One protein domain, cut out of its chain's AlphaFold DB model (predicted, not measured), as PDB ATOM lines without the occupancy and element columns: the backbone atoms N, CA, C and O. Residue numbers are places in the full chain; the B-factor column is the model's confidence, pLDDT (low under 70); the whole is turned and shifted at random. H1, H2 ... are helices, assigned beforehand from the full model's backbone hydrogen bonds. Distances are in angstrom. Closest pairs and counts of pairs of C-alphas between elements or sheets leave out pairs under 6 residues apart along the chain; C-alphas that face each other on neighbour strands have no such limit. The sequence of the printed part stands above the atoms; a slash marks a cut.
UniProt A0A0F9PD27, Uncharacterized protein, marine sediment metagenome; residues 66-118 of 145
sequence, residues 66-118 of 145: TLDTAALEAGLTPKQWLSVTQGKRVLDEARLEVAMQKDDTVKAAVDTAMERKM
ATOM      1  N   THR A  66     120.991 125.861 207.962       68.06
ATOM      2  CA  THR A  66     121.359 125.266 209.250       68.06
ATOM      3  C   THR A  66     121.827 126.397 210.152       68.06
ATOM      4  O   THR A  66     122.719 127.158 209.778       68.06
ATOM      5  N   LEU A  67     121.194 126.550 211.312       74.88
ATOM      6  CA  LEU A  67     121.602 127.546 212.296       74.88
ATOM      7  C   LEU A  67     122.811 127.010 213.070       74.88
ATOM      8  O   LEU A  67     122.683 126.038 213.821       74.88
ATOM      9  N   ASP A  68     123.971 127.645 212.914       83.06
ATOM     10  CA  ASP A  68     125.134 127.342 213.742       83.06
ATOM     11  C   ASP A  68     124.906 127.907 215.151       83.06
ATOM     12  O   ASP A  68     125.024 129.103 215.424       83.06
ATOM     13  N   THR A  69     124.561 127.009 216.072       82.06
ATOM     14  CA  THR A  69     124.259 127.356 217.464       82.06
ATOM     15  C   THR A  69     125.486 127.902 218.200       82.06
ATOM     16  O   THR A  69     125.336 128.750 219.077       82.06
ATOM     17  N   ALA A  70     126.697 127.463 217.838       84.69
ATOM     18  CA  ALA A  70     127.930 127.930 218.464       84.69
ATOM     19  C   ALA A  70     128.299 129.338 217.977       84.69
ATOM     20  O   ALA A  70     128.661 130.194 218.788       84.69
ATOM     21  N   ALA A  71     128.143 129.604 216.676       85.12
ATOM     22  CA  ALA A  71     128.296 130.952 216.130       85.12
ATOM     23  C   ALA A  71     127.260 131.921 216.725       85.12
ATOM     24  O   ALA A  71     127.599 133.057 217.063       85.12
ATOM     25  N   LEU A  72     126.019 131.461 216.926       87.19
ATOM     26  CA  LEU A  72     124.971 132.261 217.556       87.19
ATOM     27  C   LEU A  72     125.281 132.575 219.030       87.19
ATOM     28  O   LEU A  72     125.110 133.719 219.448       87.19
ATOM     29  N   GLU A  73     125.762 131.604 219.817       89.44
ATOM     30  CA  GLU A  73     126.152 131.843 221.218       89.44
ATOM     31  C   GLU A  73     127.309 132.846 221.323       89.44
ATOM     32  O   GLU A  73     127.295 133.707 222.202       89.44
ATOM     33  N   ALA A  74     128.282 132.785 220.408       90.19
ATOM     34  CA  ALA A  74     129.402 133.725 220.366       90.19
ATOM     35  C   ALA A  74     128.986 135.145 219.936       90.19
ATOM     36  O   ALA A  74     129.583 136.126 220.384       90.19
ATOM     37  N   GLY A  75     127.971 135.260 219.073       86.50
ATOM     38  CA  GLY A  75     127.447 136.534 218.575       86.50
ATOM     39  C   GLY A  75     126.514 137.266 219.545       86.50
ATOM     40  O   GLY A  75     126.204 138.436 219.323       86.50
ATOM     41  N   LEU A  76     126.068 136.606 220.617       88.31
ATOM     42  CA  LEU A  76     125.130 137.160 221.589       88.31
ATOM     43  C   LEU A  76     125.807 137.467 222.923       88.31
ATOM     44  O   LEU A  76     126.680 136.747 223.405       88.31
ATOM     45  N   THR A  77     125.349 138.525 223.596       90.88
ATOM     46  CA  THR A  77     125.757 138.743 224.989       90.88
ATOM     47  C   THR A  77     125.212 137.619 225.882       90.88
ATOM     48  O   THR A  77     124.148 137.062 225.594       90.88
ATOM     49  N   PRO A  78     125.837 137.330 227.041       88.50
ATOM     50  CA  PRO A  78     125.342 136.294 227.951       88.50
ATOM     51  C   PRO A  78     123.874 136.482 228.362       88.50
ATOM     52  O   PRO A  78     123.145 135.509 228.542       88.50
ATOM     53  N   LYS A  79     123.420 137.737 228.484       85.81
ATOM     54  CA  LYS A  79     122.029 138.072 228.810       85.81
ATOM     55  C   LYS A  79     121.075 137.760 227.653       85.81
ATOM     56  O   LYS A  79     119.997 137.224 227.895       85.81
ATOM     57  N   GLN A  80     121.464 138.072 226.418       83.44
ATOM     58  CA  GLN A  80     120.674 137.759 225.224       83.44
ATOM     59  C   GLN A  80     120.625 136.251 224.978       83.44
ATOM     60  O   GLN A  80     119.553 135.713 224.717       83.44
ATOM     61  N   TRP A  81     121.735 135.545 225.189       89.06
ATOM     62  CA  TRP A  81     121.764 134.088 225.101       89.06
ATOM     63  C   TRP A  81     120.809 133.418 226.098       89.06
ATOM     64  O   TRP A  81     120.041 132.525 225.748       89.06
ATOM     65  N   LEU A  82     120.767 133.900 227.343       85.69
ATOM     66  CA  LEU A  82     119.803 133.417 228.338       85.69
ATOM     67  C   LEU A  82     118.345 133.721 227.964       85.69
ATOM     68  O   LEU A  82     117.443 133.002 228.388       85.69
ATOM     69  N   SER A  83     118.101 134.768 227.172       79.81
ATOM     70  CA  SER A  83     116.751 135.106 226.712       79.81
ATOM     71  C   SER A  83     116.234 134.174 225.611       79.81
ATOM     72  O   SER A  83     115.023 133.993 225.509       79.81
ATOM     73  N   VAL A  84     117.138 133.534 224.858       78.94
ATOM     74  CA  VAL A  84     116.816 132.621 223.742       78.94
ATOM     75  C   VAL A  84     117.029 131.142 224.078       78.94
ATOM     76  O   VAL A  84     116.854 130.278 223.226       78.94
ATOM     77  N   THR A  85     117.394 130.826 225.322       80.69
ATOM     78  CA  THR A  85     117.649 129.451 225.775       80.69
ATOM     79  C   THR A  85     116.712 129.018 226.907       80.69
ATOM     80  O   THR A  85     116.083 129.839 227.586       80.69
ATOM     81  N   GLN A  86     116.618 127.704 227.127       71.50
ATOM     82  CA  GLN A  86     115.881 127.080 228.226       71.50
ATOM     83  C   GLN A  86     116.766 126.083 229.000       71.50
ATOM     84  O   GLN A  86     117.661 125.435 228.452       71.50
ATOM     85  N   GLY A  87     116.513 125.941 230.308       74.38
ATOM     86  CA  GLY A  87     117.139 124.920 231.152       74.38
ATOM     87  C   GLY A  87     118.665 125.038 231.197       74.38
ATOM     88  O   GLY A  87     119.203 126.043 231.653       74.38
ATOM     89  N   LYS A  88     119.373 124.012 230.712       75.75
ATOM     90  CA  LYS A  88     120.845 123.960 230.646       75.75
ATOM     91  C   LYS A  88     121.418 124.767 229.464       75.75
ATOM     92  O   LYS A  88     122.335 124.292 228.805       75.75
ATOM     93  N   ARG A  89     120.881 125.964 229.193       77.69
ATOM     94  CA  ARG A  89     121.267 126.825 228.053       77.69
ATOM     95  C   ARG A  89     121.075 126.148 226.685       77.69
ATOM     96  O   ARG A  89     121.854 126.368 225.767       77.69
ATOM     97  N   VAL A  90     120.043 125.316 226.555       75.94
ATOM     98  CA  VAL A  90     119.669 124.718 225.265       75.94
ATOM     99  C   VAL A  90     118.908 125.768 224.465       75.94
ATOM    100  O   VAL A  90     118.012 126.404 225.023       75.94
ATOM    101  N   LEU A  91     119.276 125.973 223.199       74.75
ATOM    102  CA  LEU A  91     118.586 126.905 222.309       74.75
ATOM    103  C   LEU A  91     117.111 126.512 222.171       74.75
ATOM    104  O   LEU A  91     116.793 125.352 221.920       74.75
ATOM    105  N   ASP A  92     116.228 127.489 222.348       77.38
ATOM    106  CA  ASP A  92     114.787 127.337 222.193       77.38
ATOM    107  C   ASP A  92     114.345 128.209 221.015       77.38
ATOM    108  O   ASP A  92     114.444 129.438 221.058       77.38
ATOM    109  N   GLU A  93     113.886 127.567 219.940       73.50
ATOM    110  CA  GLU A  93     113.541 128.240 218.684       73.50
ATOM    111  C   GLU A  93     112.394 129.247 218.853       73.50
ATOM    112  O   GLU A  93     112.435 130.330 218.272       73.50
ATOM    113  N   ALA A  94     111.413 128.946 219.710       62.75
ATOM    114  CA  ALA A  94     110.294 129.848 219.964       62.75
ATOM    115  C   ALA A  94     110.756 131.100 220.726       62.75
ATOM    116  O   ALA A  94     110.308 132.215 220.448       62.75
ATOM    117  N   ARG A  95     111.689 130.950 221.673       75.31
ATOM    118  CA  ARG A  95     112.297 132.093 222.374       75.31
ATOM    119  C   ARG A  95     113.194 132.921 221.463       75.31
ATOM    120  O   ARG A  95     113.189 134.146 221.579       75.31
ATOM    121  N   LEU A  96     113.935 132.270 220.567       76.62
ATOM    122  CA  LEU A  96     114.755 132.940 219.564       76.62
ATOM    123  C   LEU A  96     113.894 133.811 218.641       76.62
ATOM    124  O   LEU A  96     114.198 134.989 218.472       76.62
ATOM    125  N   GLU A  97     112.780 133.284 218.129       68.44
ATOM    126  CA  GLU A  97     111.854 134.028 217.268       68.44
ATOM    127  C   GLU A  97     111.273 135.261 217.978       68.44
ATOM    128  O   GLU A  97     111.282 136.372 217.442       68.44
ATOM    129  N   VAL A  98     110.844 135.099 219.233       69.81
ATOM    130  CA  VAL A  98     110.340 136.206 220.061       69.81
ATOM    131  C   VAL A  98     111.426 137.255 220.330       69.81
ATOM    132  O   VAL A  98     111.124 138.449 220.376       69.81
ATOM    133  N   ALA A  99     112.679 136.842 220.524       72.06
ATOM    134  CA  ALA A  99     113.795 137.758 220.741       72.06
ATOM    135  C   ALA A  99     114.162 138.527 219.463       72.06
ATOM    136  O   ALA A  99     114.361 139.736 219.533       72.06
ATOM    137  N   MET A 100     114.151 137.877 218.296       79.62
ATOM    138  CA  MET A 100     114.380 138.527 216.998       79.62
ATOM    139  C   MET A 100     113.330 139.597 216.668       79.62
ATOM    140  O   MET A 100     113.642 140.561 215.977       79.62
ATOM    141  N   GLN A 101     112.092 139.443 217.146       70.38
ATOM    142  CA  GLN A 101     111.036 140.453 216.980       70.38
ATOM    143  C   GLN A 101     111.208 141.668 217.905       70.38
ATOM    144  O   GLN A 101     110.639 142.724 217.639       70.38
ATOM    145  N   LYS A 102     111.939 141.511 219.015       77.19
ATOM    146  CA  LYS A 102     112.082 142.528 220.071       77.19
ATOM    147  C   LYS A 102     113.432 143.239 220.057       77.19
ATOM    148  O   LYS A 102     113.530 144.334 220.603       77.19
ATOM    149  N   ASP A 103     114.458 142.606 219.499       79.31
ATOM    150  CA  ASP A 103     115.837 143.079 219.510       79.31
ATOM    151  C   ASP A 103     116.500 142.812 218.150       79.31
ATOM    152  O   ASP A 103     116.849 141.679 217.806       79.31
ATOM    153  N   ASP A 104     116.707 143.885 217.383       83.50
ATOM    154  CA  ASP A 104     117.339 143.830 216.061       83.50
ATOM    155  C   ASP A 104     118.779 143.289 216.112       83.50
ATOM    156  O   ASP A 104     119.274 142.745 215.123       83.50
ATOM    157  N   THR A 105     119.457 143.370 217.262       82.44
ATOM    158  CA  THR A 105     120.811 142.816 217.410       82.44
ATOM    159  C   THR A 105     120.806 141.290 217.486       82.44
ATOM    160  O   THR A 105     121.709 140.648 216.953       82.44
ATOM    161  N   VAL A 106     119.751 140.693 218.054       78.06
ATOM    162  CA  VAL A 106     119.556 139.235 218.048       78.06
ATOM    163  C   VAL A 106     119.288 138.751 216.628       78.06
ATOM    164  O   VAL A 106     119.856 137.751 216.196       78.06
ATOM    165  N   LYS A 107     118.483 139.497 215.870       81.81
ATOM    166  CA  LYS A 107     118.215 139.211 214.458       81.81
ATOM    167  C   LYS A 107     119.491 139.249 213.608       81.81
ATOM    168  O   LYS A 107     119.733 138.317 212.849       81.81
ATOM    169  N   ALA A 108     120.340 140.260 213.793       84.19
ATOM    170  CA  ALA A 108     121.622 140.354 213.092       84.19
ATOM    171  C   ALA A 108     122.588 139.203 213.446       84.19
ATOM    172  O   ALA A 108     123.294 138.690 212.573       84.19
ATOM    173  N   ALA A 109     122.601 138.765 214.710       85.12
ATOM    174  CA  ALA A 109     123.394 137.617 215.147       85.12
ATOM    175  C   ALA A 109     122.904 136.308 214.503       85.12
ATOM    176  O   ALA A 109     123.719 135.518 214.030       85.12
ATOM    177  N   VAL A 110     121.583 136.111 214.406       84.50
ATOM    178  CA  VAL A 110     120.980 134.975 213.687       84.50
ATOM    179  C   VAL A 110     121.345 135.007 212.206       84.50
ATOM    180  O   VAL A 110     121.798 133.998 211.680       84.50
ATOM    181  N   ASP A 111     121.231 136.156 211.539       81.38
ATOM    182  CA  ASP A 111     121.575 136.277 210.116       81.38
ATOM    183  C   ASP A 111     123.051 135.939 209.827       81.38
ATOM    184  O   ASP A 111     123.362 135.424 208.752       81.38
ATOM    185  N   THR A 112     123.945 136.191 210.789       82.75
ATOM    186  CA  THR A 112     125.383 135.876 210.702       82.75
ATOM    187  C   THR A 112     125.678 134.406 211.017       82.75
ATOM    188  O   THR A 112     126.577 133.818 210.421       82.75
ATOM    189  N   ALA A 113     124.915 133.804 211.932       83.50
ATOM    190  CA  ALA A 113     125.049 132.405 212.341       83.50
ATOM    191  C   ALA A 113     124.325 131.415 211.406       83.50
ATOM    192  O   ALA A 113     124.395 130.201 211.596       83.50
ATOM    193  N   MET A 114     123.598 131.916 210.408       81.75
ATOM    194  CA  MET A 114     122.887 131.095 209.435       81.75
ATOM    195  C   MET A 114     123.822 130.652 208.313       81.75
ATOM    196  O   MET A 114     124.193 131.439 207.436       81.75
ATOM    197  N   GLU A 115     124.140 129.358 208.281       68.81
ATOM    198  CA  GLU A 115     124.799 128.760 207.130       68.81
ATOM    199  C   GLU A 115     123.786 128.581 206.001       68.81
ATOM    200  O   GLU A 115     123.001 127.627 205.953       68.81
ATOM    201  N   ARG A 116     123.823 129.516 205.050       62.50
ATOM    202  CA  ARG A 116     123.128 129.363 203.774       62.50
ATOM    203  C   ARG A 116     123.853 128.282 202.988       62.50
ATOM    204  O   ARG A 116     124.944 128.525 202.467       62.50
ATOM    205  N   LYS A 117     123.262 127.091 202.857       54.19
ATOM    206  CA  LYS A 117     123.770 126.122 201.881       54.19
ATOM    207  C   LYS A 117     123.765 126.798 200.512       54.19
ATOM    208  O   LYS A 117     122.712 127.212 200.030       54.19
ATOM    209  N   MET A 118     124.938 126.904 199.881       46.16
ATOM    210  CA  MET A 118     125.014 127.233 198.460       46.16
ATOM    211  C   MET A 118     124.088 126.265 197.735       46.16
ATOM    212  O   MET A 118     124.327 125.054 197.756       46.16
TER     213      MET A 118
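What this domain is: This is residues 66 to 118 of the 145 residues of an uncharacterized protein of marine sediment metagenome (UniProt A0A0F9PD27). Four short helices, H1 to H4, are set in a ring round the middle of a small domain; H3 and H4 make a V, joined by one residue at its point, and H1 stands across the ring from H3. Between H2 and H3 the chain makes a loop, residues 85 to 92, which folds back on itself in a short antiparallel pairing, and the two ends of the printed part run beside each other in another. The end at Met 118 and the loop at Gly 87 lie at the two ends of the longest extent. The printed part has 53 residues with four named helices in the order H1, H2, H3, H4 and no named strand, and its class is all helix. The whole is compact, with a radius of gyration of the C-alphas of 10.3 A and spans of 33 by 22 by 18 A.

How they stand to each other: Residues 66 to 67 pair with residues 114 to 115, antiparallel. H1, residues 69 to 75, and H2, residues 78 to 84, are close but not clearly touching; their closest C-alphas, of Glu 73 and Trp 81, are 6.3 A apart, and they run opposite ways at a steep tilt of 44 degrees. H2 touches H3, residues 93 to 102, with the closest C-alphas, of Val 84 and Leu 96, 4.7 A apart; they run opposite ways at a steep tilt of 67 degrees, only just short of about perpendicular. In the link before H3, residues 85 to 86 pair with residues 90 to 91, antiparallel. H3 and H4, residues 104 to 113, touch only at the corner by their link, where the closest C-alphas, of Met 100 and Lys 107, are 4.7 A apart; they run opposite ways at a steep tilt of 46 degrees. H4 touches H1, with the closest C-alphas, of Ala 71 and Ala 113, 5.2 A apart, opposite ways at a steep tilt of 49 degrees. H2 and H4 are close but not clearly touching and about perpendicular at 86 degrees; the C-alphas of Gln 80 and Val 106, their closest, are 7.4 A apart. H1 and H3 are apart. In H1, H2, H3 and H4 every O i to N i+4 pair is within hydrogen-bond range.

Where its parts are: H1 begins at C-alpha 69, (124.259, 127.356, 217.464), and is 9.8 A long from first to last C-alpha; H2 is 10.2 A long. H3 is 14.4 A long from C-alpha 93, (113.541, 128.240, 218.684). H4 is 14.3 A long and ends at C-alpha 113, (125.049, 132.405, 212.341).

The domain as a whole: The two C-alphas farthest apart, of Gly 87 and Met 118, are 33.7 A apart. The printed part has no cut; the links H1 to H2 and H3 to H4 are tight and the link H2 to H3 is short. The mean pLDDT of the printed part is 78.4, and residues 66, 94, 97 to 98 and 115 to 118 are under 70.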